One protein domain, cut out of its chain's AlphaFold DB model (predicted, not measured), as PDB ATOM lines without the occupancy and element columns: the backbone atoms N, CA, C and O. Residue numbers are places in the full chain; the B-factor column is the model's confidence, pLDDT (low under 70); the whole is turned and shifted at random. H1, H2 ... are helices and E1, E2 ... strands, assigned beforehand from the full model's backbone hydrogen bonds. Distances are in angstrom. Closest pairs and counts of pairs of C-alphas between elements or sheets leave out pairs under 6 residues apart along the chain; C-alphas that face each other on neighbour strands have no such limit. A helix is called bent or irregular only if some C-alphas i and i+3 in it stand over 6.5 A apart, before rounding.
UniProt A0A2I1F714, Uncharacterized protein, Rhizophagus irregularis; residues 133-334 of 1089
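What this domain is: This is residues 133 to 334 of the 1089 residues of an uncharacterized protein of Rhizophagus irregularis (UniProt A0A2I1F714). Two four-stranded sheets stand side by side as two lobes, each with helices over one face: E2, E1, E3 and E7 with H1 in the smaller lobe, and E4, E6, E5 and E10 with the long H3 and H4 in the larger. The small hairpin E8 and E9 belongs to neither sheet, and residues 307 to 334 form a long closing stretch with no named element. The 202 printed residues hold four named helices and ten named strands in the order E1 E2 H1 E3 E4 H2 H3 E5 E6 H4 E7 E8 E9 E10, the sheets being antiparallel. The class is mixed, with 95 residues in named elements, under half. The whole is compact, with a radius of gyration of the C-alphas of 16.9 A and spans of 44 by 39 by 37 A.

How they stand to each other: E1, residues 133 to 136, and E2, 143 to 147, form a hairpin, with N 134 and O 145 2.8 A apart. H1, 150 to 159, is on their strongly twisted sheet at a height of 9.0 A, along E2 at 8 degrees on the local plane; the closest C-alphas of the two, Thr 147 and Ile 153, are 6.4 A apart. E3, 165 to 170, is antiparallel to E1, N 135 to O 166 being 2.8 A, and to E7, 281 to 285, N 167 to O 284 being 2.8 A. E2, H1 and E3 make a split strand-helix-strand unit, two strands running the same way with E1 between them, its crossover right-handed. E4, 178 to 184, is antiparallel to E6, 234 to 241, with N 179 and O 239 2.9 A apart. H2, 185 to 189, only grazes this sheet with residues 185 to 188. H3, 197 to 215, has a height of 9.4 A over the sheet and runs along E6 at 25 degrees on the local plane. E5, 224 to 228, forms a hairpin with E6, N 225 to O 240 being 2.8 A, and E4, H2, H3 and E5 make a second such unit, with E6 between the strands, also right-handed. H4, 249 to 260, is on the sheet, and its residues 255 to 260 touch H3 at a steep tilt of 54 degrees, opposite ways; the closest C-alphas, Phe 208 and Val 259, are 5.5 A apart. H1 on one face of the sheet E2 E1 E3 E7 makes two layers, a layer of helix over a layer of strands, and so do H3 and H4 on one face of the sheet E4 E6 E5 E10. E8, 291 to 293, and E9, 298 to 300, form a hairpin, N 291 to O 300 being 2.8 A. E10, 304 to 306, is antiparallel to E5, N 228 to O 304 being 2.8 A. In H1, H2 and H4 every O i to N i+4 pair is within hydrogen-bond range; in H3, 14 of 15 are.

Where its parts are: E1 begins at C-alpha 133, (112.249, 37.491, 78.801). H3 is 27.4 A long, from C-alpha 197 at (97.689, 7.355, 76.165); E6 is 23.2 A, E4 19.8 A, E3 16.3 A and H4 16.2 A. E10 ends at C-alpha 306, (93.505, 21.430, 79.326).

The domain as a whole: The C-alphas of Asp 148 and Pro 193, the two farthest apart, are 49.1 A apart. The printed part has no cut. The link from H4 to E7, 20 residues, is long. Residues 244 to 245 pair with residues 326 to 327, parallel. The mean pLDDT of the printed part is 78.8, and 34 residues are under 70, among them 275 to 281 and 305 to 316.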
ATOM      1  N   LYS A 133     111.483  37.688  80.038       77.00
ATOM      2  CA  LYS A 133     112.249  37.491  78.801       77.00
ATOM      3  C   LYS A 133     111.607  36.404  77.949       77.00
ATOM      4  O   LYS A 133     111.415  35.281  78.414       77.00
ATOM      5  N   PHE A 134     111.362  36.708  76.679       79.00
ATOM      6  CA  PHE A 134     110.792  35.778  75.708       79.00
ATOM      7  C   PHE A 134     111.681  35.653  74.465       79.00
ATOM      8  O   PHE A 134     112.365  36.597  74.063       79.00
ATOM      9  N   ARG A 135     111.647  34.486  73.820       83.75
ATOM     10  CA  ARG A 135     112.279  34.233  72.519       83.75
ATOM     11  C   ARG A 135     111.221  33.890  71.480       83.75
ATOM     12  O   ARG A 135     110.515  32.894  71.636       83.75
ATOM     13  N   ASP A 136     111.170  34.662  70.401       81.88
ATOM     14  CA  ASP A 136     110.438  34.291  69.193       81.88
ATOM     15  C   ASP A 136     111.360  33.516  68.239       81.88
ATOM     16  O   ASP A 136     112.324  34.058  67.685       81.88
ATOM     17  N   ASP A 137     111.053  32.231  68.047       82.06
ATOM     18  CA  ASP A 137     111.754  31.352  67.105       82.06
ATOM     19  C   ASP A 137     111.189  31.412  65.665       82.06
ATOM     20  O   ASP A 137     111.729  30.749  64.777       82.06
ATOM     21  N   SER A 138     110.135  32.202  65.412       77.88
ATOM     22  CA  SER A 138     109.494  32.353  64.087       77.88
ATOM     23  C   SER A 138     110.322  33.179  63.104       77.88
ATOM     24  O   SER A 138     110.259  32.962  61.893       77.88
ATOM     25  N   VAL A 139     111.087  34.144  63.617       71.44
ATOM     26  CA  VAL A 139     111.867  35.109  62.830       71.44
ATOM     27  C   VAL A 139     113.366  34.800  62.881       71.44
ATOM     28  O   VAL A 139     113.860  34.138  63.798       71.44
ATOM     29  N   ARG A 140     114.116  35.259  61.870       65.25
ATOM     30  CA  ARG A 140     115.578  35.098  61.797       65.25
ATOM     31  C   ARG A 140     116.275  36.432  61.477       65.25
ATOM     32  O   ARG A 140     115.923  37.029  60.464       65.25
ATOM     33  N   PRO A 141     117.280  36.868  62.268       57.34
ATOM     34  CA  PRO A 141     117.748  36.266  63.525       57.34
ATOM     35  C   PRO A 141     116.638  36.207  64.590       57.34
ATOM     36  O   PRO A 141     115.694  36.991  64.542       57.34
ATOM     37  N   ARG A 142     116.731  35.235  65.508       68.44
ATOM     38  CA  ARG A 142     115.709  35.000  66.546       68.44
ATOM     39  C   ARG A 142     115.540  36.258  67.391       68.44
ATOM     40  O   ARG A 142     116.531  36.791  67.892       68.44
ATOM     41  N   ARG A 143     114.302  36.731  67.531       73.56
ATOM     42  CA  ARG A 143     114.004  37.973  68.246       73.56
ATOM     43  C   ARG A 143     113.850  37.666  69.728       73.56
ATOM     44  O   ARG A 143     113.073  36.798  70.113       73.56
ATOM     45  N   PHE A 144     114.601  38.389  70.548       74.31
ATOM     46  CA  PHE A 144     114.380  38.424  71.984       74.31
ATOM     47  C   PHE A 144     113.440  39.589  72.288       74.31
ATOM     48  O   PHE A 144     113.606  40.688  71.756       74.31
ATOM     49  N   LEU A 145     112.426  39.305  73.093       75.69
ATOM     50  CA  LEU A 145     111.411  40.234  73.569       75.69
ATOM     51  C   LEU A 145     111.456  40.222  75.098       75.69
ATOM     52  O   LEU A 145     111.985  39.289  75.704       75.69
ATOM     53  N   GLY A 146     110.878  41.228  75.734       71.69
ATOM     54  CA  GLY A 146     110.751  41.231  77.181       71.69
ATOM     55  C   GLY A 146     109.986  42.434  77.687       71.69
ATOM     56  O   GLY A 146     109.744  43.380  76.939       71.69
ATOM     57  N   THR A 147     109.673  42.413  78.971       70.94
ATOM     58  CA  THR A 147     108.868  43.416  79.676       70.94
ATOM     59  C   THR A 147     109.195  43.377  81.168       70.94
ATOM     60  O   THR A 147     109.719  42.376  81.657       70.94
ATOM     61  N   ASP A 148     108.892  44.454  81.885       68.12
ATOM     62  CA  ASP A 148     108.922  44.506  83.351       68.12
ATOM     63  C   ASP A 148     107.525  44.286  83.973       68.12
ATOM     64  O   ASP A 148     107.419  43.993  85.162       68.12
ATOM     65  N   ASP A 149     106.459  44.366  83.167       66.31
ATOM     66  CA  ASP A 149     105.058  44.307  83.600       66.31
ATOM     67  C   ASP A 149     104.184  43.329  82.782       66.31
ATOM     68  O   ASP A 149     104.547  42.881  81.690       66.31
ATOM     69  N   GLU A 150     103.021  43.002  83.354       67.50
ATOM     70  CA  GLU A 150     102.021  42.043  82.856       67.50
ATOM     71  C   GLU A 150     101.329  42.508  81.563       67.50
ATOM     72  O   GLU A 150     101.115  41.708  80.651       67.50
ATOM     73  N   ASP A 151     101.059  43.807  81.417       67.44
ATOM     74  CA  ASP A 151     100.447  44.361  80.203       67.44
ATOM     75  C   ASP A 151     101.388  44.257  78.999       67.44
ATOM     76  O   ASP A 151     100.945  43.972  77.886       67.44
ATOM     77  N   GLY A 152     102.696  44.405  79.215       70.31
ATOM     78  CA  GLY A 152     103.722  44.145  78.212       70.31
ATOM     79  C   GLY A 152     103.848  42.665  77.837       70.31
ATOM     80  O   GLY A 152     104.198  42.373  76.693       70.31
ATOM     81  N   ILE A 153     103.507  41.720  78.728       73.69
ATOM     82  CA  ILE A 153     103.405  40.288  78.369       73.69
ATOM     83  C   ILE A 153     102.202  40.106  77.447       73.69
ATOM     84  O   ILE A 153     102.329  39.535  76.363       73.69
ATOM     85  N   ASN A 154     101.058  40.659  77.841       72.31
ATOM     86  CA  ASN A 154      99.807  40.575  77.093       72.31
ATOM     87  C   ASN A 154      99.923  41.239  75.708       72.31
ATOM     88  O   ASN A 154      99.418  40.702  74.720       72.31
ATOM     89  N   ALA A 155     100.657  42.351  75.609       74.38
ATOM     90  CA  ALA A 155     101.026  42.985  74.345       74.38
ATOM     91  C   ALA A 155     101.963  42.100  73.506       74.38
ATOM     92  O   ALA A 155     101.678  41.869  72.336       74.38
ATOM     93  N   ILE A 156     103.028  41.531  74.091       78.56
ATOM     94  CA  ILE A 156     103.937  40.605  73.387       78.56
ATOM     95  C   ILE A 156     103.177  39.401  72.810       78.56
ATOM     96  O   ILE A 156     103.401  39.058  71.649       78.56
ATOM     97  N   LEU A 157     102.281  38.794  73.595       76.00
ATOM     98  CA  LEU A 157     101.454  37.658  73.180       76.00
ATOM     99  C   LEU A 157     100.443  38.036  72.083       76.00
ATOM    100  O   LEU A 157     100.222  37.240  71.177       76.00
ATOM    101  N   SER A 158      99.869  39.244  72.136       76.06
ATOM    102  CA  SER A 158      98.890  39.724  71.145       76.06
ATOM    103  C   SER A 158      99.541  40.154  69.823       76.06
ATOM    104  O   SER A 158      99.078  39.768  68.753       76.06
ATOM    105  N   ASP A 159     100.636  40.918  69.884       78.75
ATOM    106  CA  ASP A 159     101.379  41.415  68.711       78.75
ATOM    107  C   ASP A 159     102.054  40.287  67.914       78.75
ATOM    108  O   ASP A 159     102.397  40.463  66.744       78.75
ATOM    109  N   HIS A 160     102.278  39.140  68.559       82.38
ATOM    110  CA  HIS A 160     102.924  37.961  67.986       82.38
ATOM    111  C   HIS A 160     101.994  36.733  68.058       82.38
ATOM    112  O   HIS A 160     102.460  35.608  68.257       82.38
ATOM    113  N   ASP A 161     100.680  36.922  67.889       78.81
ATOM    114  CA  ASP A 161      99.743  35.799  67.760       78.81
ATOM    115  C   ASP A 161     100.168  34.855  66.614       78.81
ATOM    116  O   ASP A 161     100.697  35.266  65.577       78.81
ATOM    117  N   GLY A 162     100.021  33.550  66.835       75.94
ATOM    118  CA  GLY A 162     100.537  32.501  65.956       75.94
ATOM    119  C   GLY A 162     102.066  32.312  65.961       75.94
ATOM    120  O   GLY A 162     102.541  31.363  65.331       75.94
ATOM    121  N   HIS A 163     102.859  33.130  66.667       84.44
ATOM    122  CA  HIS A 163     104.318  32.959  66.734       84.44
ATOM    123  C   HIS A 163     104.764  31.873  67.731       84.44
ATOM    124  O   HIS A 163     104.097  31.516  68.704       84.44
ATOM    125  N   SER A 164     105.967  31.348  67.491       85.81
ATOM    126  CA  SER A 164     106.628  30.299  68.272       85.81
ATOM    127  C   SER A 164     107.374  30.854  69.497       85.81
ATOM    128  O   SER A 164     108.600  30.717  69.603       85.81
ATOM    129  N   LEU A 165     106.629  31.478  70.414       84.81
ATOM    130  CA  LEU A 165     107.149  32.144  71.614       84.81
ATOM    131  C   LEU A 165     107.548  31.157  72.726       84.81
ATOM    132  O   LEU A 165     106.876  30.156  72.986       84.81
ATOM    133  N   HIS A 166     108.644  31.470  73.417       85.62
ATOM    134  CA  HIS A 166     109.135  30.734  74.583       85.62
ATOM    135  C   HIS A 166     109.540  31.695  75.710       85.62
ATOM    136  O   HIS A 166     110.292  32.632  75.448       85.62
ATOM    137  N   GLU A 167     109.109  31.437  76.945       84.75
ATOM    138  CA  GLU A 167     109.651  32.044  78.173       84.75
ATOM    139  C   GLU A 167     111.123  31.626  78.344       84.75
ATOM    140  O   GLU A 167     111.492  30.505  77.981       84.75
ATOM    141  N   ILE A 168     111.982  32.499  78.879       78.69
ATOM    142  CA  ILE A 168     113.387  32.197  79.203       78.69
ATOM    143  C   ILE A 168     113.579  32.266  80.720       78.69
ATOM    144  O   ILE A 168     113.343  33.305  81.332       78.69
ATOM    145  N   ILE A 169     114.070  31.174  81.308       76.19
ATOM    146  CA  ILE A 169     114.328  31.054  82.746       76.19
ATOM    147  C   ILE A 169     115.836  31.025  82.992       76.19
ATOM    148  O   ILE A 169     116.504  30.052  82.635       76.19
ATOM    149  N   ASP A 170     116.359  32.078  83.624       66.38
ATOM    150  CA  ASP A 170     117.759  32.189  84.047       66.38
ATOM    151  C   ASP A 170     117.919  31.727  85.510       66.38
ATOM    152  O   ASP A 170     117.143  32.107  86.384       66.38
ATOM    153  N   GLY A 171     118.905  30.868  85.789       57.81
ATOM    154  CA  GLY A 171     118.926  29.968  86.954       57.81
ATOM    155  C   GLY A 171     119.170  30.549  88.356       57.81
ATOM    156  O   GLY A 171     119.640  29.802  89.212       57.81
ATOM    157  N   GLY A 172     118.894  31.833  88.606       64.31
ATOM    158  CA  GLY A 172     119.026  32.456  89.932       64.31
ATOM    159  C   GLY A 172     117.747  32.414  90.774       64.31
ATOM    160  O   GLY A 172     117.765  31.951  91.910       64.31
ATOM    161  N   ASP A 173     116.645  32.902  90.205       73.69
ATOM    162  CA  ASP A 173     115.443  33.308  90.949       73.69
ATOM    163  C   ASP A 173     114.418  32.167  91.134       73.69
ATOM    164  O   ASP A 173     114.440  31.196  90.359       73.69
ATOM    165  N   PRO A 174     113.468  32.291  92.085       82.44
ATOM    166  CA  PRO A 174     112.401  31.313  92.266       82.44
ATOM    167  C   PRO A 174     111.551  31.071  91.011       82.44
ATOM    168  O   PRO A 174     111.460  31.910  90.111       82.44
ATOM    169  N   LEU A 175     110.927  29.894  90.952       86.12
ATOM    170  CA  LEU A 175     110.049  29.467  89.860       86.12
ATOM    171  C   LEU A 175     109.013  28.444  90.342       86.12
ATOM    172  O   LEU A 175     109.237  27.745  91.332       86.12
ATOM    173  N   ARG A 176     107.898  28.311  89.622       88.19
ATOM    174  CA  ARG A 176     106.914  27.242  89.867       88.19
ATOM    175  C   ARG A 176     107.521  25.850  89.621       88.19
ATOM    176  O   ARG A 176     108.345  25.703  88.712       88.19
ATOM    177  N   PRO A 177     107.115  24.805  90.371       89.50
ATOM    178  CA  PRO A 177     107.440  23.425  90.021       89.50
ATOM    179  C   PRO A 177     106.881  23.088  88.638       89.50
ATOM    180  O   PRO A 177     105.757  23.476  88.308       89.50
ATOM    181  N   PHE A 178     107.637  22.350  87.830       89.50
ATOM    182  CA  PHE A 178     107.195  21.948  86.498       89.50
ATOM    183  C   PHE A 178     107.845  20.645  86.030       89.50
ATOM    184  O   PHE A 178     108.881  20.236  86.551       89.50
ATOM    185  N   ILE A 179     107.230  20.020  85.025       89.69
ATOM    186  CA  ILE A 179     107.760  18.893  84.252       89.69
ATOM    187  C   ILE A 179     107.446  19.149  82.773       89.69
ATOM    188  O   ILE A 179     106.289  19.402  82.433       89.69
ATOM    189  N   ASP A 180     108.449  19.038  81.896       88.44
ATOM    190  CA  ASP A 180     108.244  18.829  80.455       88.44
ATOM    191  C   ASP A 180     108.388  17.326  80.164       88.44
ATOM    192  O   ASP A 180     109.408  16.714  80.500       88.44
ATOM    193  N   PHE A 181     107.329  16.728  79.615       90.00
ATOM    194  CA  PHE A 181     107.169  15.290  79.413       90.00
ATOM    195  C   PHE A 181     106.917  14.994  77.932       90.00
ATOM    196  O   PHE A 181     105.881  15.382  77.388       90.00
ATOM    197  N   ASP A 182     107.839  14.279  77.292       89.94
ATOM    198  CA  ASP A 182     107.889  14.047  75.847       89.94
ATOM    199  C   ASP A 182     108.129  12.548  75.556       89.94
ATOM    200  O   ASP A 182     109.259  12.086  75.421       89.94
ATOM    201  N   LEU A 183     107.050  11.762  75.461       89.50
ATOM    202  CA  LEU A 183     107.096  10.307  75.254       89.50
ATOM    203  C   LEU A 183     106.822   9.946  73.778       89.50
ATOM    204  O   LEU A 183     105.697  10.154  73.309       89.50
ATOM    205  N   PRO A 184     107.787   9.380  73.026       89.06
ATOM    206  CA  PRO A 184     107.545   8.872  71.674       89.06
ATOM    207  C   PRO A 184     106.536   7.718  71.663       89.06
ATOM    208  O   PRO A 184     106.516   6.894  72.577       89.06
ATOM    209  N   GLN A 185     105.728   7.613  70.605       85.69
ATOM    210  CA  GLN A 185     104.742   6.534  70.468       85.69
ATOM    211  C   GLN A 185     105.419   5.154  70.408       85.69
ATOM    212  O   GLN A 185     104.989   4.248  71.104       85.69
ATOM    213  N   GLU A 186     106.540   5.037  69.690       85.12
ATOM    214  CA  GLU A 186     107.371   3.820  69.644       85.12
ATOM    215  C   GLU A 186     107.851   3.382  71.041       85.12
ATOM    216  O   GLU A 186     107.935   2.192  71.329       85.12
ATOM    217  N   THR A 187     108.136   4.339  71.931       86.50
ATOM    218  CA  THR A 187     108.510   4.057  73.324       86.50
ATOM    219  C   THR A 187     107.301   3.608  74.142       86.50
ATOM    220  O   THR A 187     107.434   2.684  74.933       86.50
ATOM    221  N   LEU A 188     106.122   4.203  73.932       85.06
ATOM    222  CA  LEU A 188     104.880   3.767  74.581       85.06
ATOM    223  C   LEU A 188     104.470   2.348  74.153       85.06
ATOM    224  O   LEU A 188     104.117   1.535  75.003       85.06
ATOM    225  N   ASP A 189     104.552   2.038  72.858       84.50
ATOM    226  CA  ASP A 189     104.173   0.732  72.299       84.50
ATOM    227  C   ASP A 189     105.082  -0.417  72.779       84.50
ATOM    228  O   ASP A 189     104.670  -1.581  72.751       84.50
ATOM    229  N   ALA A 190     106.297  -0.084  73.232       85.31
ATOM    230  CA  ALA A 190     107.282  -1.005  73.795       85.31
ATOM    231  C   ALA A 190     107.165  -1.204  75.322       85.31
ATOM    232  O   ALA A 190     107.827  -2.092  75.863       85.31
ATOM    233  N   ILE A 191     106.349  -0.412  76.032       82.94
ATOM    234  CA  ILE A 191     106.112  -0.607  77.470       82.94
ATOM    235  C   ILE A 191     105.155  -1.787  77.669       82.94
ATOM    236  O   ILE A 191     104.082  -1.851  77.067       82.94
ATOM    237  N   ASN A 192     105.548  -2.707  78.549       75.38
ATOM    238  CA  ASN A 192     104.738  -3.836  78.986       75.38
ATOM    239  C   ASN A 192     104.520  -3.740  80.511       75.38
ATOM    240  O   ASN A 192     105.518  -3.554  81.209       75.38
ATOM    241  N   PRO A 193     103.280  -3.867  81.027       76.81
ATOM    242  CA  PRO A 193     102.012  -3.972  80.300       76.81
ATOM    243  C   PRO A 193     101.706  -2.721  79.464       76.81
ATOM    244  O   PRO A 193     102.135  -1.612  79.783       76.81
ATOM    245  N   LYS A 194     100.948  -2.899  78.376       80.62
ATOM    246  CA  LYS A 194     100.642  -1.815  77.432       80.62
ATOM    247  C   LYS A 194      99.814  -0.710  78.087       80.62
ATOM    248  O   LYS A 194      98.628  -0.889  78.364       80.62
ATOM    249  N   LEU A 195     100.423   0.458  78.270       81.94
ATOM    250  CA  LEU A 195      99.744   1.644  78.786       81.94
ATOM    251  C   LEU A 195      98.962   2.356  77.673       81.94
ATOM    252  O   LEU A 195      99.470   2.576  76.575       81.94
ATOM    253  N   THR A 196      97.728   2.777  77.961       80.44
ATOM    254  CA  THR A 196      96.996   3.679  77.056       80.44
ATOM    255  C   THR A 196      97.549   5.104  77.159       80.44
ATOM    256  O   THR A 196      98.132   5.488  78.178       80.44
ATOM    257  N   ARG A 197      97.301   5.935  76.136       79.50
ATOM    258  CA  ARG A 197      97.689   7.355  76.165       79.50
ATOM    259  C   ARG A 197      97.096   8.110  77.364       79.50
ATOM    260  O   ARG A 197      97.777   8.971  77.909       79.50
ATOM    261  N   ASN A 198      95.883   7.759  77.803       75.19
ATOM    262  CA  ASN A 198      95.228   8.384  78.956       75.19
ATOM    263  C   ASN A 198      95.833   7.889  80.279       75.19
ATOM    264  O   ASN A 198      96.086   8.694  81.172       75.19
ATOM    265  N   ASN A 199      96.164   6.593  80.381       78.62
ATOM    266  CA  ASN A 199      96.816   6.032  81.570       78.62
ATOM    267  C   ASN A 199      98.141   6.759  81.858       78.62
ATOM    268  O   ASN A 199      98.411   7.100  83.005       78.62
ATOM    269  N   VAL A 200      98.939   7.053  80.820       84.31
ATOM    270  CA  VAL A 200     100.201   7.806  80.952       84.31
ATOM    271  C   VAL A 200      99.983   9.198  81.564       84.31
ATOM    272  O   VAL A 200     100.775   9.611  82.409       84.31
ATOM    273  N   VAL A 201      98.911   9.909  81.190       80.69
ATOM    274  CA  VAL A 201      98.582  11.232  81.759       80.69
ATOM    275  C   VAL A 201      98.211  11.114  83.231       80.69
ATOM    276  O   VAL A 201      98.770  11.835  84.057       80.69
ATOM    277  N   ASN A 202      97.325  10.180  83.571       80.00
ATOM    278  CA  ASN A 202      96.864   9.999  84.947       80.00
ATOM    279  C   ASN A 202      98.025   9.581  85.866       80.00
ATOM    280  O   ASN A 202      98.163  10.118  86.963       80.00
ATOM    281  N   ILE A 203      98.915   8.700  85.393       86.19
ATOM    282  CA  ILE A 203     100.147   8.300  86.092       86.19
ATOM    283  C   ILE A 203     101.077   9.507  86.309       86.19
ATOM    284  O   ILE A 203     101.557   9.715  87.425       86.19
ATOM    285  N   LEU A 204     101.302  10.328  85.275       88.12
ATOM    286  CA  LEU A 204     102.138  11.531  85.362       88.12
ATOM    287  C   LEU A 204     101.580  12.550  86.366       88.12
ATOM    288  O   LEU A 204     102.327  13.066  87.199       88.12
ATOM    289  N   VAL A 205     100.270  12.807  86.324       84.88
ATOM    290  CA  VAL A 205      99.602  13.722  87.257       84.88
ATOM    291  C   VAL A 205      99.619  13.158  88.683       84.88
ATOM    292  O   VAL A 205     100.014  13.883  89.591       84.88
ATOM    293  N   ARG A 206      99.320  11.866  88.904       83.88
ATOM    294  CA  ARG A 206      99.376  11.237  90.245       83.88
ATOM    295  C   ARG A 206     100.792  11.327  90.838       83.88
ATOM    296  O   ARG A 206     100.938  11.666  92.012       83.88
ATOM    297  N   ALA A 207     101.839  11.116  90.032       90.69
ATOM    298  CA  ALA A 207     103.239  11.268  90.444       90.69
ATOM    299  C   ALA A 207     103.623  12.727  90.772       90.69
ATOM    300  O   ALA A 207     104.279  12.978  91.790       90.69
ATOM    301  N   PHE A 208     103.192  13.694  89.953       91.88
ATOM    302  CA  PHE A 208     103.413  15.123  90.192       91.88
ATOM    303  C   PHE A 208     102.692  15.589  91.466       91.88
ATOM    304  O   PHE A 208     103.336  16.064  92.399       91.88
ATOM    305  N   SER A 209     101.380  15.353  91.561       87.06
ATOM    306  CA  SER A 209     100.534  15.735  92.697       87.06
ATOM    307  C   SER A 209     100.982  15.101  94.016       87.06
ATOM    308  O   SER A 209     100.985  15.769  95.051       87.06
ATOM    309  N   LYS A 210     101.416  13.832  94.001       90.56
ATOM    310  CA  LYS A 210     101.998  13.183  95.186       90.56
ATOM    311  C   LYS A 210     103.307  13.856  95.612       90.56
ATOM    312  O   LYS A 210     103.505  14.084  96.800       90.56
ATOM    313  N   THR A 211     104.158  14.238  94.660       92.69
ATOM    314  CA  THR A 211     105.392  14.987  94.956       92.69
ATOM    315  C   THR A 211     105.085  16.378  95.514       92.69
ATOM    316  O   THR A 211     105.711  16.773  96.491       92.69
ATOM    317  N   CYS A 212     104.083  17.088  94.981       90.00
ATOM    318  CA  CYS A 212     103.613  18.358  95.544       90.00
ATOM    319  C   CYS A 212     103.165  18.215  97.007       90.00
ATOM    320  O   CYS A 212     103.651  18.969  97.842       90.00
ATOM    321  N   LYS A 213     102.320  17.222  97.335       88.94
ATOM    322  CA  LYS A 213     101.874  16.958  98.721       88.94
ATOM    323  C   LYS A 213     103.025  16.576  99.663       88.94
ATOM    324  O   LYS A 213     103.050  17.028 100.801       88.94
ATOM    325  N   GLU A 214     103.979  15.760  99.209       91.19
ATOM    326  CA  GLU A 214     105.157  15.377 100.008       91.19
ATOM    327  C   GLU A 214     106.105  16.562 100.266       91.19
ATOM    328  O   GLU A 214     106.673  16.685 101.349       91.19
ATOM    329  N   VAL A 215     106.288  17.436  99.271       90.50
ATOM    330  CA  VAL A 215     107.203  18.584  99.332       90.50
ATOM    331  C   VAL A 215     106.586  19.775 100.075       90.50
ATOM    332  O   VAL A 215     107.296  20.444 100.826       90.50
ATOM    333  N   PHE A 216     105.286  20.024  99.902       91.44
ATOM    334  CA  PHE A 216     104.527  21.095 100.550       91.44
ATOM    335  C   PHE A 216     103.124  20.586 100.956       91.44
ATOM    336  O   PHE A 216     102.198  20.625 100.145       91.44
ATOM    337  N   PRO A 217     102.936  20.120 102.207       87.69
ATOM    338  CA  PRO A 217     101.680  19.502 102.651       87.69
ATOM    339  C   PRO A 217     100.432  20.399 102.616       87.69
ATOM    340  O   PRO A 217      99.321  19.882 102.601       87.69
ATOM    341  N   GLU A 218     100.595  21.727 102.576       84.94
ATOM    342  CA  GLU A 218      99.495  22.697 102.425       84.94
ATOM    343  C   GLU A 218      99.057  22.900 100.952       84.94
ATOM    344  O   GLU A 218      98.281  23.808 100.657       84.94
ATOM    345  N   TRP A 219      99.564  22.103 100.003       88.12
ATOM    346  CA  TRP A 219      99.261  22.260  98.577       88.12
ATOM    347  C   TRP A 219      97.801  21.941  98.213       88.12
ATOM    348  O   TRP A 219      97.341  20.806  98.369       88.12
ATOM    349  N   ASP A 220      97.108  22.919  97.624       80.06
ATOM    350  CA  ASP A 220      95.801  22.717  96.998       80.06
ATOM    351  C   ASP A 220      95.939  22.108  95.591       80.06
ATOM    352  O   ASP A 220      96.516  22.714  94.684       80.06
ATOM    353  N   LYS A 221      95.318  20.941  95.386       76.31
ATOM    354  CA  LYS A 221      95.251  20.238  94.098       76.31
ATOM    355  C   LYS A 221      94.652  21.076  92.961       76.31
ATOM    356  O   LYS A 221      95.004  20.841  91.807       76.31
ATOM    357  N   ASN A 222      93.793  22.049  93.270       74.12
ATOM    358  CA  ASN A 222      93.134  22.898  92.268       74.12
ATOM    359  C   ASN A 222      94.105  23.912  91.624       74.12
ATOM    360  O   ASN A 222      93.778  24.539  90.624       74.12
ATOM    361  N   THR A 223      95.321  24.061  92.169       77.12
ATOM    362  CA  THR A 223      96.383  24.906  91.591       77.12
ATOM    363  C   THR A 223      97.178  24.225  90.466       77.12
ATOM    364  O   THR A 223      98.114  24.824  89.930       77.12
ATOM    365  N   LEU A 224      96.826  22.984  90.098       81.50
ATOM    366  CA  LEU A 224      97.492  22.190  89.065       81.50
ATOM    367  C   LEU A 224      97.176  22.681  87.640       81.50
ATOM    368  O   LEU A 224      96.024  22.703  87.204       81.50
ATOM    369  N   SER A 225      98.223  22.925  86.853       77.62
ATOM    370  CA  SER A 225      98.123  23.287  85.438       77.62
ATOM    371  C   SER A 225      98.639  22.166  84.525       77.62
ATOM    372  O   SER A 225      99.769  21.698  84.685       77.62
ATOM    373  N   LEU A 226      97.850  21.777  83.512       80.00
ATOM    374  CA  LEU A 226      98.225  20.831  82.452       80.00
ATOM    375  C   LEU A 226      98.092  21.476  81.059       80.00
ATOM    376  O   LEU A 226      97.073  22.087  80.741       80.00
ATOM    377  N   ALA A 227      99.108  21.322  80.205       81.50
ATOM    378  CA  ALA A 227      99.065  21.779  78.814       81.50
ATOM    379  C   ALA A 227      99.682  20.758  77.859       81.50
ATOM    380  O   ALA A 227     100.761  20.219  78.112       81.50
ATOM    381  N   SER A 228      99.046  20.538  76.711       83.44
ATOM    382  CA  SER A 228      99.411  19.502  75.745       83.44
ATOM    383  C   SER A 228      99.857  20.056  74.396       83.44
ATOM    384  O   SER A 228      99.417  21.105  73.931       83.44
ATOM    385  N   SER A 229     100.737  19.310  73.743       85.00
ATOM    386  CA  SER A 229     100.991  19.379  72.301       85.00
ATOM    387  C   SER A 229     101.248  17.979  71.732       85.00
ATOM    388  O   SER A 229     102.115  17.804  70.871       85.00
ATOM    389  N   SER A 230     100.555  16.977  72.280       83.06
ATOM    390  CA  SER A 230     100.595  15.592  71.810       83.06
ATOM    391  C   SER A 230     100.151  15.490  70.347       83.06
ATOM    392  O   SER A 230      99.247  16.193  69.902       83.06
ATOM    393  N   ASP A 231     100.782  14.590  69.599       81.25
ATOM    394  CA  ASP A 231     100.465  14.283  68.204       81.25
ATOM    395  C   ASP A 231     100.434  12.754  67.985       81.25
ATOM    396  O   ASP A 231     100.526  11.969  68.932       81.25
ATOM    397  N   ALA A 232     100.259  12.288  66.747       78.50
ATOM    398  CA  ALA A 232     100.224  10.851  66.449       78.50
ATOM    399  C   ALA A 232     101.560  10.123  66.729       78.50
ATOM    400  O   ALA A 232     101.564   8.912  66.912       78.50
ATOM    401  N   LYS A 233     102.687  10.846  66.781       83.25
ATOM    402  CA  LYS A 233     104.050  10.308  66.926       83.25
ATOM    403  C   LYS A 233     104.623  10.454  68.334       83.25
ATOM    404  O   LYS A 233     105.522   9.695  68.686       83.25
ATOM    405  N   LYS A 234     104.132  11.399  69.142       85.88
ATOM    406  CA  LYS A 234     104.496  11.519  70.562       85.88
ATOM    407  C   LYS A 234     103.375  12.065  71.444       85.88
ATOM    408  O   LYS A 234     102.565  12.889  71.018       85.88
ATOM    409  N   ILE A 235     103.392  11.660  72.705       86.94
ATOM    410  CA  ILE A 235     102.727  12.358  73.802       86.94
ATOM    411  C   ILE A 235     103.637  13.513  74.256       86.94
ATOM    412  O   ILE A 235     104.854  13.351  74.298       86.94
ATOM    413  N   SER A 236     103.069  14.686  74.552       87.88
ATOM    414  CA  SER A 236     103.836  15.894  74.887       87.88
ATOM    415  C   SER A 236     103.069  16.816  75.839       87.88
ATOM    416  O   SER A 236     102.168  17.537  75.403       87.88
ATOM    417  N   PHE A 237     103.446  16.847  77.119       87.00
ATOM    418  CA  PHE A 237     102.774  17.613  78.176       87.00
ATOM    419  C   PHE A 237     103.738  18.532  78.929       87.00
ATOM    420  O   PHE A 237     104.870  18.158  79.196       87.00
ATOM    421  N   HIS A 238     103.278  19.736  79.283       87.38
ATOM    422  CA  HIS A 238     103.832  20.459  80.430       87.38
ATOM    423  C   HIS A 238     102.879  20.232  81.605       87.38
ATOM    424  O   HIS A 238     101.665  20.377  81.435       87.38
ATOM    425  N   VAL A 239     103.425  19.918  82.775       88.00
ATOM    426  CA  VAL A 239     102.711  19.941  84.059       88.00
ATOM    427  C   VAL A 239     103.355  21.026  84.911       88.00
ATOM    428  O   VAL A 239     104.581  21.119  84.939       88.00
ATOM    429  N   SER A 240     102.564  21.852  85.587       87.56
ATOM    430  CA  SER A 240     103.050  22.834  86.562       87.56
ATOM    431  C   SER A 240     101.991  23.069  87.644       87.56
ATOM    432  O   SER A 240     100.913  22.484  87.591       87.56
ATOM    433  N   THR A 241     102.287  23.895  88.643       84.19
ATOM    434  CA  THR A 241     101.316  24.280  89.672       84.19
ATOM    435  C   THR A 241     101.572  25.694  90.171       84.19
ATOM    436  O   THR A 241     102.722  26.124  90.271       84.19
ATOM    437  N   THR A 242     100.502  26.409  90.508       78.19
ATOM    438  CA  THR A 242     100.571  27.684  91.238       78.19
ATOM    439  C   THR A 242     100.598  27.415  92.755       78.19
ATOM    440  O   THR A 242     100.734  26.264  93.181       78.19
ATOM    441  N   GLY A 243     100.557  28.452  93.598       77.00
ATOM    442  CA  GLY A 243     100.478  28.325  95.063       77.00
ATOM    443  C   GLY A 243     101.792  27.985  95.783       77.00
ATOM    444  O   GLY A 243     101.921  28.270  96.976       77.00
ATOM    445  N   MET A 244     102.798  27.454  95.079       88.25
ATOM    446  CA  MET A 244     104.136  27.164  95.618       88.25
ATOM    447  C   MET A 244     105.261  27.549  94.640       88.25
ATOM    448  O   MET A 244     105.078  27.496  93.423       88.25
ATOM    449  N   ARG A 245     106.449  27.891  95.160       89.62
ATOM    450  CA  ARG A 245     107.662  28.166  94.365       89.62
ATOM    451  C   ARG A 245     108.865  27.381  94.883       89.62
ATOM    452  O   ARG A 245     109.042  27.199  96.085       89.62
ATOM    453  N   LEU A 246     109.725  26.953  93.971       89.31
ATOM    454  CA  LEU A 246     111.032  26.365  94.258       89.31
ATOM    455  C   LEU A 246     112.076  27.483  94.216       89.31
ATOM    456  O   LEU A 246     112.048  28.299  93.296       89.31
ATOM    457  N   LYS A 247     112.997  27.532  95.187       86.19
ATOM    458  CA  LYS A 247     113.897  28.685  95.405       86.19
ATOM    459  C   LYS A 247     114.835  28.971  94.227       86.19
ATOM    460  O   LYS A 247     115.283  30.101  94.080       86.19
ATOM    461  N   ASN A 248     115.172  27.951  93.433       81.94
ATOM    462  CA  ASN A 248     116.048  28.044  92.264       81.94
ATOM    463  C   ASN A 248     115.940  26.790  91.368       81.94
ATOM    464  O   ASN A 248     115.282  25.799  91.702       81.94
ATOM    465  N   ILE A 249     116.656  26.816  90.240       80.00
ATOM    466  CA  ILE A 249     116.703  25.733  89.248       80.00
ATOM    467  C   ILE A 249     117.261  24.401  89.793       80.00
ATOM    468  O   ILE A 249     116.864  23.334  89.325       80.00
ATOM    469  N   SER A 250     118.117  24.430  90.821       80.94
ATOM    470  CA  SER A 250     118.648  23.217  91.461       80.94
ATOM    471  C   SER A 250     117.579  22.502  92.294       80.94
ATOM    472  O   SER A 250     117.490  21.277  92.248       80.94
ATOM    473  N   GLN A 251     116.706  23.242  92.988       85.94
ATOM    474  CA  GLN A 251     115.526  22.646  93.628       85.94
ATOM    475  C   GLN A 251     114.510  22.130  92.598       85.94
ATOM    476  O   GLN A 251     113.940  21.062  92.809       85.94
ATOM    477  N   ALA A 252     114.333  22.812  91.459       86.06
ATOM    478  CA  ALA A 252     113.515  22.298  90.353       86.06
ATOM    479  C   ALA A 252     114.050  20.966  89.799       86.06
ATOM    480  O   ALA A 252     113.272  20.056  89.514       86.06
ATOM    481  N   ALA A 253     115.371  20.802  89.722       85.06
ATOM    482  CA  ALA A 253     115.999  19.542  89.339       85.06
ATOM    483  C   ALA A 253     115.776  18.411  90.364       85.06
ATOM    484  O   ALA A 253     115.458  17.289  89.969       85.06
ATOM    485  N   VAL A 254     115.881  18.698  91.669       86.25
ATOM    486  CA  VAL A 254     115.564  17.722  92.733       86.25
ATOM    487  C   VAL A 254     114.083  17.329  92.684       86.25
ATOM    488  O   VAL A 254     113.770  16.140  92.671       86.25
ATOM    489  N   PHE A 255     113.176  18.300  92.552       90.31
ATOM    490  CA  PHE A 255     111.739  18.057  92.380       90.31
ATOM    491  C   PHE A 255     111.449  17.181  91.146       90.31
ATOM    492  O   PHE A 255     110.692  16.216  91.234       90.31
ATOM    493  N   THR A 256     112.108  17.455  90.014       90.12
ATOM    494  CA  THR A 256     111.983  16.664  88.776       90.12
ATOM    495  C   THR A 256     112.377  15.200  88.990       90.12
ATOM    496  O   THR A 256     111.675  14.293  88.544       90.12
ATOM    497  N   GLU A 257     113.473  14.947  89.712       88.00
ATOM    498  CA  GLU A 257     113.926  13.592  90.048       88.00
ATOM    499  C   GLU A 257     112.975  12.883  91.034       88.00
ATOM    500  O   GLU A 257     112.746  11.679  90.891       88.00
ATOM    501  N   LEU A 258     112.371  13.607  91.986       89.94
ATOM    502  CA  LEU A 258     111.343  13.063  92.884       89.94
ATOM    503  C   LEU A 258     110.081  12.627  92.121       89.94
ATOM    504  O   LEU A 258     109.580  11.534  92.383       89.94
ATOM    505  N   VAL A 259     109.610  13.420  91.147       90.38
ATOM    506  CA  VAL A 259     108.496  13.020  90.265       90.38
ATOM    507  C   VAL A 259     108.898  11.817  89.409       90.38
ATOM    508  O   VAL A 259     108.167  10.827  89.366       90.38
ATOM    509  N   ARG A 260     110.080  11.856  88.772       90.31
ATOM    510  CA  ARG A 260     110.569  10.785  87.885       90.31
ATOM    511  C   ARG A 260     110.613   9.427  88.591       90.31
ATOM    512  O   ARG A 260     110.193   8.437  88.004       90.31
ATOM    513  N   ARG A 261     111.053   9.375  89.853       88.62
ATOM    514  CA  ARG A 261     111.109   8.139  90.665       88.62
ATOM    515  C   ARG A 261     109.745   7.541  91.021       88.62
ATOM    516  O   ARG A 261     109.702   6.383  91.421       88.62
ATOM    517  N   LYS A 262     108.653   8.303  90.904       89.81
ATOM    518  CA  LYS A 262     107.279   7.847  91.189       89.81
ATOM    519  C   LYS A 262     106.539   7.346  89.942       89.81
ATOM    520  O   LYS A 262     105.387   6.938  90.054       89.81
ATOM    521  N   LEU A 263     107.177   7.373  88.770       89.19
ATOM    522  CA  LEU A 263     106.645   6.778  87.543       89.19
ATOM    523  C   LEU A 263     107.043   5.290  87.429       89.19
ATOM    524  O   LEU A 263     108.112   4.915  87.921       89.19
ATOM    525  N   PRO A 264     106.254   4.450  86.728       85.62
ATOM    526  CA  PRO A 264     106.669   3.110  86.307       85.62
ATOM    527  C   PRO A 264     107.992   3.139  85.534       85.62
ATOM    528  O   PRO A 264     108.258   4.099  84.811       85.62
ATOM    529  N   GLU A 265     108.802   2.083  85.642       82.56
ATOM    530  CA  GLU A 265     110.184   2.044  85.130       82.56
ATOM    531  C   GLU A 265     110.304   2.460  83.651       82.56
ATOM    532  O   GLU A 265     111.108   3.334  83.319       82.56
ATOM    533  N   GLY A 266     109.424   1.945  82.784       82.12
ATOM    534  CA  GLY A 266     109.374   2.297  81.356       82.12
ATOM    535  C   GLY A 266     109.076   3.776  81.048       82.12
ATOM    536  O   GLY A 266     109.345   4.234  79.940       82.12
ATOM    537  N   LEU A 267     108.572   4.546  82.020       86.25
ATOM    538  CA  LEU A 267     108.341   5.992  81.922       86.25
ATOM    539  C   LEU A 267     109.426   6.833  82.623       86.25
ATOM    540  O   LEU A 267     109.435   8.054  82.477       86.25
ATOM    541  N   GLN A 268     110.380   6.220  83.335       86.00
ATOM    542  CA  GLN A 268     111.453   6.935  84.045       86.00
ATOM    543  C   GLN A 268     112.619   7.402  83.148       86.00
ATOM    544  O   GLN A 268     113.618   7.929  83.653       86.00
ATOM    545  N   GLY A 269     112.541   7.185  81.832       80.69
ATOM    546  CA  GLY A 269     113.625   7.450  80.883       80.69
ATOM    547  C   GLY A 269     114.075   8.917  80.843       80.69
ATOM    548  O   GLY A 269     113.265   9.839  80.790       80.69
ATOM    549  N   LYS A 270     115.395   9.147  80.781       70.19
ATOM    550  CA  LYS A 270     116.016  10.494  80.709       70.19
ATOM    551  C   LYS A 270     115.716  11.273  79.414       70.19
ATOM    552  O   LYS A 270     116.127  12.421  79.290       70.19
ATOM    553  N   SER A 271     115.062  10.634  78.447       76.12
ATOM    554  CA  SER A 271     114.535  11.234  77.216       76.12
ATOM    555  C   SER A 271     113.021  11.472  77.257       76.12
ATOM    556  O   SER A 271     112.494  12.032  76.304       76.12
ATOM    557  N   ILE A 272     112.339  11.021  78.318       84.31
ATOM    558  CA  ILE A 272     110.883  11.123  78.510       84.31
ATOM    559  C   ILE A 272     110.555  12.325  79.405       84.31
ATOM    560  O   ILE A 272     109.625  13.064  79.108       84.31
ATOM    561  N   ILE A 273     111.345  12.556  80.461       82.88
ATOM    562  CA  ILE A 273     111.338  13.801  81.242       82.88
ATOM    563  C   ILE A 273     112.649  14.546  80.995       82.88
ATOM    564  O   ILE A 273     113.731  13.973  81.146       82.88
ATOM    565  N   ASP A 274     112.551  15.830  80.646       71.00
ATOM    566  CA  ASP A 274     113.717  16.685  80.426       71.00
ATOM    567  C   ASP A 274     114.479  16.949  81.737       71.00
ATOM    568  O   ASP A 274     113.955  17.535  82.685       71.00
ATOM    569  N   ASN A 275     115.743  16.524  81.806       65.56
ATOM    570  CA  ASN A 275     116.543  16.688  83.016       65.56
ATOM    571  C   ASN A 275     117.161  18.095  83.093       65.56
ATOM    572  O   ASN A 275     118.208  18.390  82.503       65.56
ATOM    573  N   ILE A 276     116.508  18.954  83.874       65.75
ATOM    574  CA  ILE A 276     116.861  20.366  84.064       65.75
ATOM    575  C   ILE A 276     118.157  20.552  84.885       65.75
ATOM    576  O   ILE A 276     118.793  21.598  84.766       65.75
ATOM    577  N   ALA A 277     118.629  19.533  85.623       55.25
ATOM    578  CA  ALA A 277     119.805  19.604  86.512       55.25
ATOM    579  C   ALA A 277     121.091  20.137  85.853       55.25
ATOM    580  O   ALA A 277     121.937  20.728  86.517       55.25
ATOM    581  N   ASN A 278     121.239  19.934  84.542       55.00
ATOM    582  CA  ASN A 278     122.439  20.294  83.785       55.00
ATOM    583  C   ASN A 278     122.343  21.670  83.091       55.00
ATOM    584  O   ASN A 278     123.148  21.966  82.204       55.00
ATOM    585  N   LYS A 279     121.344  22.502  83.421       62.97
ATOM    586  CA  LYS A 279     121.025  23.742  82.686       62.97
ATOM    587  C   LYS A 279     121.173  24.971  83.587       62.97
ATOM    588  O   LYS A 279     120.484  25.090  84.587       62.97
ATOM    589  N   ARG A 280     122.039  25.921  83.202       55.47
ATOM    590  CA  ARG A 280     122.126  27.254  83.851       55.47
ATOM    591  C   ARG A 280     120.964  28.180  83.467       55.47
ATOM    592  O   ARG A 280     120.624  29.083  84.221       55.47
ATOM    593  N   SER A 281     120.378  27.955  82.295       67.88
ATOM    594  CA  SER A 281     119.116  28.545  81.856       67.88
ATOM    595  C   SER A 281     118.449  27.632  80.827       67.88
ATOM    596  O   SER A 281     119.114  26.813  80.180       67.88
ATOM    597  N   PHE A 282     117.129  27.737  80.694       78.00
ATOM    598  CA  PHE A 282     116.333  26.995  79.711       78.00
ATOM    599  C   PHE A 282     115.207  27.879  79.161       78.00
ATOM    600  O   PHE A 282     115.061  29.032  79.563       78.00
ATOM    601  N   SER A 283     114.426  27.361  78.210       79.69
ATOM    602  CA  SER A 283     113.261  28.079  77.691       79.69
ATOM    603  C   SER A 283     112.060  27.162  77.510       79.69
ATOM    604  O   SER A 283     112.154  26.211  76.727       79.69
ATOM    605  N   LEU A 284     110.951  27.466  78.184       83.69
ATOM    606  CA  LEU A 284     109.688  26.739  78.066       83.69
ATOM    607  C   LEU A 284     108.817  27.389  76.984       83.69
ATOM    608  O   LEU A 284     108.808  28.607  76.837       83.69
ATOM    609  N   ARG A 285     108.087  26.596  76.196       85.44
ATOM    610  CA  ARG A 285     107.174  27.144  75.179       85.44
ATOM    611  C   ARG A 285     105.881  27.644  75.818       85.44
ATOM    612  O   ARG A 285     105.271  26.910  76.594       85.44
ATOM    613  N   MET A 286     105.460  28.845  75.431       82.06
ATOM    614  CA  MET A 286     104.256  29.495  75.952       82.06
ATOM    615  C   MET A 286     102.973  28.731  75.596       82.06
ATOM    616  O   MET A 286     102.914  27.998  74.603       82.06
ATOM    617  N   LEU A 287     101.933  28.934  76.408       77.62
ATOM    618  CA  LEU A 287     100.569  28.510  76.095       77.62
ATOM    619  C   LEU A 287     100.059  29.271  74.859       77.62
ATOM    620  O   LEU A 287     100.461  30.406  74.620       77.62
ATOM    621  N   GLY A 288      99.232  28.637  74.028       73.12
ATOM    622  CA  GLY A 288      98.785  29.191  72.741       73.12
ATOM    623  C   GLY A 288      99.849  29.158  71.632       73.12
ATOM    624  O   GLY A 288      99.504  29.037  70.457       73.12
ATOM    625  N   SER A 289     101.147  29.154  71.958       81.69
ATOM    626  CA  SER A 289     102.200  29.195  70.939       81.69
ATOM    627  C   SER A 289     102.390  27.859  70.190       81.69
ATOM    628  O   SER A 289     102.657  26.805  70.798       81.69
ATOM    629  N   PRO A 290     102.325  27.855  68.844       81.75
ATOM    630  CA  PRO A 290     102.819  26.745  68.033       81.75
ATOM    631  C   PRO A 290     104.343  26.601  68.122       81.75
ATOM    632  O   PRO A 290     105.055  27.453  68.641       81.75
ATOM    633  N   LYS A 291     104.862  25.488  67.612       84.12
ATOM    634  CA  LYS A 291     106.292  25.264  67.400       84.12
ATOM    635  C   LYS A 291     106.628  25.559  65.942       84.12
ATOM    636  O   LYS A 291     106.029  24.962  65.049       84.12
ATOM    637  N   TYR A 292     107.595  26.437  65.690       83.19
ATOM    638  CA  TYR A 292     108.119  26.643  64.340       83.19
ATOM    639  C   TYR A 292     108.958  25.429  63.895       83.19
ATOM    640  O   TYR A 292     109.875  25.000  64.599       83.19
ATOM    641  N   ASP A 293     108.629  24.847  62.740       78.12
ATOM    642  CA  ASP A 293     109.362  23.731  62.138       78.12
ATOM    643  C   ASP A 293     110.294  24.242  61.028       78.12
ATOM    644  O   ASP A 293     109.860  24.674  59.959       78.12
ATOM    645  N   GLU A 294     111.604  24.187  61.284       72.19
ATOM    646  CA  GLU A 294     112.613  24.799  60.409       72.19
ATOM    647  C   GLU A 294     112.756  24.106  59.038       72.19
ATOM    648  O   GLU A 294     113.269  24.719  58.102       72.19
ATOM    649  N   LYS A 295     112.299  22.848  58.895       75.50
ATOM    650  CA  LYS A 295     112.373  22.085  57.634       75.50
ATOM    651  C   LYS A 295     111.209  22.410  56.704       75.50
ATOM    652  O   LYS A 295     111.404  22.578  55.505       75.50
ATOM    653  N   THR A 296     110.002  22.496  57.257       76.50
ATOM    654  CA  THR A 296     108.769  22.793  56.510       76.50
ATOM    655  C   THR A 296     108.459  24.289  56.428       76.50
ATOM    656  O   THR A 296     107.608  24.674  55.627       76.50
ATOM    657  N   LYS A 297     109.152  25.122  57.223       75.12
ATOM    658  CA  LYS A 297     108.916  26.570  57.393       75.12
ATOM    659  C   LYS A 297     107.472  26.890  57.792       75.12
ATOM    660  O   LYS A 297     106.881  27.850  57.304       75.12
ATOM    661  N   LYS A 298     106.890  26.050  58.653       79.06
ATOM    662  CA  LYS A 298     105.505  26.170  59.126       79.06
ATOM    663  C   LYS A 298     105.434  26.094  60.643       79.06
ATOM    664  O   LYS A 298     106.167  25.340  61.280       79.06
ATOM    665  N   HIS A 299     104.497  26.840  61.208       81.44
ATOM    666  CA  HIS A 299     104.088  26.719  62.601       81.44
ATOM    667  C   HIS A 299     103.172  25.502  62.759       81.44
ATOM    668  O   HIS A 299     102.214  25.327  62.007       81.44
ATOM    669  N   VAL A 300     103.491  24.622  63.710       78.25
ATOM    670  CA  VAL A 300     102.788  23.349  63.939       78.25
ATOM    671  C   VAL A 300     102.613  23.078  65.434       78.25
ATOM    672  O   VAL A 300     103.429  23.511  66.243       78.25
ATOM    673  N   ARG A 301     101.599  22.288  65.814       78.50
ATOM    674  CA  ARG A 301     101.423  21.756  67.186       78.50
ATOM    675  C   ARG A 301     101.393  22.838  68.278       78.50
ATOM    676  O   ARG A 301     102.262  22.863  69.152       78.50
ATOM    677  N   VAL A 302     100.389  23.717  68.222       81.56
ATOM    678  CA  VAL A 302     100.008  24.655  69.304       81.56
ATOM    679  C   VAL A 302     100.059  23.972  70.675       81.56
ATOM    680  O   VAL A 302      99.597  22.839  70.810       81.56
ATOM    681  N   LYS A 303     100.637  24.643  71.682       83.56
ATOM    682  CA  LYS A 303     100.561  24.200  73.082       83.56
ATOM    683  C   LYS A 303      99.210  24.639  73.660       83.56
ATOM    684  O   LYS A 303      99.030  25.812  73.974       83.56
ATOM    685  N   LYS A 304      98.251  23.720  73.754       78.94
ATOM    686  CA  LYS A 304      96.898  23.991  74.266       78.94
ATOM    687  C   LYS A 304      96.832  23.739  75.771       78.94
ATOM    688  O   LYS A 304      97.464  22.798  76.250       78.94
ATOM    689  N   GLY A 305      96.072  24.554  76.500       69.81
ATOM    690  CA  GLY A 305      95.678  24.235  77.876       69.81
ATOM    691  C   GLY A 305      94.701  23.059  77.906       69.81
ATOM    692  O   GLY A 305      94.155  22.683  76.868       69.81
ATOM    693  N   ILE A 306      94.507  22.470  79.082       68.19
ATOM    694  CA  ILE A 306      93.505  21.430  79.326       68.19
ATOM    695  C   ILE A 306      92.747  21.808  80.598       68.19
ATOM    696  O   ILE A 306      93.373  22.022  81.632       68.19
ATOM    697  N   LEU A 307      91.420  21.912  80.500       55.41
ATOM    698  CA  LEU A 307      90.567  22.514  81.522       55.41
ATOM    699  C   LEU A 307      89.957  21.454  82.470       55.41
ATOM    700  O   LEU A 307      89.285  20.540  81.987       55.41
ATOM    701  N   PRO A 308      90.121  21.567  83.801       51.84
ATOM    702  CA  PRO A 308      89.336  20.817  84.776       51.84
ATOM    703  C   PRO A 308      87.898  21.355  84.857       51.84
ATOM    704  O   PRO A 308      87.604  22.491  84.481       51.84
ATOM    705  N   LYS A 309      86.983  20.537  85.392       44.09
ATOM    706  CA  LYS A 309      85.535  20.826  85.449       44.09
ATOM    707  C   LYS A 309      85.138  22.076  86.259       44.09
ATOM    708  O   LYS A 309      83.984  22.485  86.173       44.09
ATOM    709  N   ASP A 310      86.045  22.660  87.042       48.06
ATOM    710  CA  ASP A 310      85.796  23.857  87.864       48.06
ATOM    711  C   ASP A 310      85.954  25.198  87.116       48.06
ATOM    712  O   ASP A 310      85.456  26.218  87.593       48.06
ATOM    713  N   GLY A 311      86.581  25.210  85.932       48.31
ATOM    714  CA  GLY A 311      86.721  26.414  85.102       48.31
ATOM    715  C   GLY A 311      87.781  27.424  85.564       48.31
ATOM    716  O   GLY A 311      87.720  28.588  85.161       48.31
ATOM    717  N   THR A 312      88.746  27.015  86.393       48.22
ATOM    718  CA  THR A 312      89.811  27.901  86.902       48.22
ATOM    719  C   THR A 312      90.753  28.400  85.786       48.22
ATOM    720  O   THR A 312      91.024  27.701  84.808       48.22
ATOM    721  N   VAL A 313      91.245  29.641  85.909       47.22
ATOM    722  CA  VAL A 313      92.023  30.341  84.865       47.22
ATOM    723  C   VAL A 313      93.461  29.818  84.751       47.22
ATOM    724  O   VAL A 313      94.152  29.633  85.750       47.22
ATOM    725  N   TYR A 314      93.927  29.647  83.510       55.72
ATOM    726  CA  TYR A 314      95.246  29.110  83.182       55.72
ATOM    727  C   TYR A 314      96.316  30.182  82.966       55.72
ATOM    728  O   TYR A 314      96.244  30.954  82.011       55.72
ATOM    729  N   ASP A 315      97.384  30.111  83.762       59.56
ATOM    730  CA  ASP A 315      98.699  30.646  83.402       59.56
ATOM    731  C   ASP A 315      99.753  29.529  83.483       59.56
ATOM    732  O   ASP A 315      99.747  28.695  84.395       59.56
ATOM    733  N   PHE A 316     100.637  29.507  82.489       66.12
ATOM    734  CA  PHE A 316     101.695  28.517  82.298       66.12
ATOM    735  C   PHE A 316     103.108  29.109  82.319       66.12
ATOM    736  O   PHE A 316     104.068  28.365  82.104       66.12
ATOM    737  N   MET A 317     103.253  30.409  82.590       74.88
ATOM    738  CA  MET A 317     104.553  30.989  82.915       74.88
ATOM    739  C   MET A 317     105.078  30.427  84.238       74.88
ATOM    740  O   MET A 317     104.353  30.326  85.235       74.88
ATOM    741  N   LEU A 318     106.360  30.064  84.252       79.06
ATOM    742  CA  LEU A 318     107.036  29.562  85.448       79.06
ATOM    743  C   LEU A 318     107.438  30.693  86.399       79.06
ATOM    744  O   LEU A 318     107.666  30.438  87.587       79.06
ATOM    745  N   ARG A 319     107.503  31.928  85.889       76.06
ATOM    746  CA  ARG A 319     107.666  33.167  86.656       76.06
ATOM    747  C   ARG A 319     106.619  34.180  86.215       76.06
ATOM    748  O   ARG A 319     106.875  34.988  85.328       76.06
ATOM    749  N   THR A 320     105.443  34.160  86.828       69.56
ATOM    750  CA  THR A 320     104.408  35.150  86.499       69.56
ATOM    751  C   THR A 320     104.742  36.506  87.123       69.56
ATOM    752  O   THR A 320     105.410  36.569  88.166       69.56
ATOM    753  N   PRO A 321     104.230  37.610  86.560       60.41
ATOM    754  CA  PRO A 321     103.950  38.805  87.339       60.41
ATOM    755  C   PRO A 321     103.173  38.442  88.605       60.41
ATOM    756  O   PRO A 321     102.340  37.534  88.608       60.41
ATOM    757  N   ASN A 322     103.452  39.154  89.693       58.69
ATOM    758  CA  ASN A 322     102.648  39.113  90.914       58.69
ATOM    759  C   ASN A 322     102.537  37.750  91.643       58.69
ATOM    760  O   ASN A 322     101.706  37.644  92.551       58.69
ATOM    761  N   ASP A 323     103.368  36.737  91.346       69.38
ATOM    762  CA  ASP A 323     103.311  35.452  92.066       69.38
ATOM    763  C   ASP A 323     103.753  35.594  93.536       69.38
ATOM    764  O   ASP A 323     104.945  35.614  93.858       69.38
ATOM    765  N   LYS A 324     102.775  35.673  94.443       68.94
ATOM    766  CA  LYS A 324     102.957  35.787  95.902       68.94
ATOM    767  C   LYS A 324     102.990  34.431  96.622       68.94
ATOM    768  O   LYS A 324     102.919  34.398  97.851       68.94
ATOM    769  N   SER A 325     103.082  33.327  95.881       80.06
ATOM    770  CA  SER A 325     103.226  31.977  96.434       80.06
ATOM    771  C   SER A 325     104.469  31.852  97.320       80.06
ATOM    772  O   SER A 325     105.474  32.532  97.103       80.06
ATOM    773  N   ARG A 326     104.417  30.963  98.318       79.56
ATOM    774  CA  ARG A 326     105.543  30.744  99.237       79.56
ATOM    775  C   ARG A 326     106.691  30.015  98.536       79.56
ATOM    776  O   ARG A 326     106.461  29.045  97.814       79.56
ATOM    777  N   ASP A 327     107.920  30.437  98.823       85.25
ATOM    778  CA  ASP A 327     109.112  29.645  98.524       85.25
ATOM    779  C   ASP A 327     109.180  28.460  99.492       85.25
ATOM    780  O   ASP A 327     109.156  28.645 100.711       85.25
ATOM    781  N   ILE A 328     109.240  27.240  98.964       85.12
ATOM    782  CA  ILE A 328     109.199  26.027  99.782       85.12
ATOM    783  C   ILE A 328     110.547  25.816 100.481       85.12
ATOM    784  O   ILE A 328     111.598  25.765  99.837       85.12
ATOM    785  N   ASP A 329     110.506  25.595 101.796       81.31
ATOM    786  CA  ASP A 329     111.604  24.992 102.550       81.31
ATOM    787  C   ASP A 329     111.204  23.581 102.978       81.31
ATOM    788  O   ASP A 329     110.404  23.394 103.891       81.31
ATOM    789  N   SER A 330     111.725  22.581 102.271       84.38
ATOM    790  CA  SER A 330     111.399  21.173 102.492       84.38
ATOM    791  C   SER A 330     112.682  20.351 102.565       84.38
ATOM    792  O   SER A 330     113.535  20.510 101.687       84.38
ATOM    793  N   PRO A 331     112.831  19.433 103.541       82.06
ATOM    794  CA  PRO A 331     113.998  18.557 103.621       82.06
ATOM    795  C   PRO A 331     114.134  17.646 102.388       82.06
ATOM    796  O   PRO A 331     115.240  17.230 102.055       82.06
ATOM    797  N   LEU A 332     113.040  17.390 101.658       83.31
ATOM    798  CA  LEU A 332     113.056  16.648 100.391       83.31
ATOM    799  C   LEU A 332     113.638  17.461  99.220       83.31
ATOM    800  O   LEU A 332     114.052  16.882  98.219       83.31
ATOM    801  N   LEU A 333     113.695  18.792  99.345       83.00
ATOM    802  CA  LEU A 333     114.327  19.716  98.396       83.00
ATOM    803  C   LEU A 333     115.726  20.166  98.846       83.00
ATOM    804  O   LEU A 333     116.269  21.135  98.300       83.00
ATOM    805  N   VAL A 334     116.324  19.484  99.828       74.88
ATOM    806  CA  VAL A 334     117.752  19.629 100.117       74.88
ATOM    807  C   VAL A 334     118.512  19.103  98.908       74.88
ATOM    808  O   VAL A 334     118.605  17.897  98.680       74.88
TER     809      VAL A 334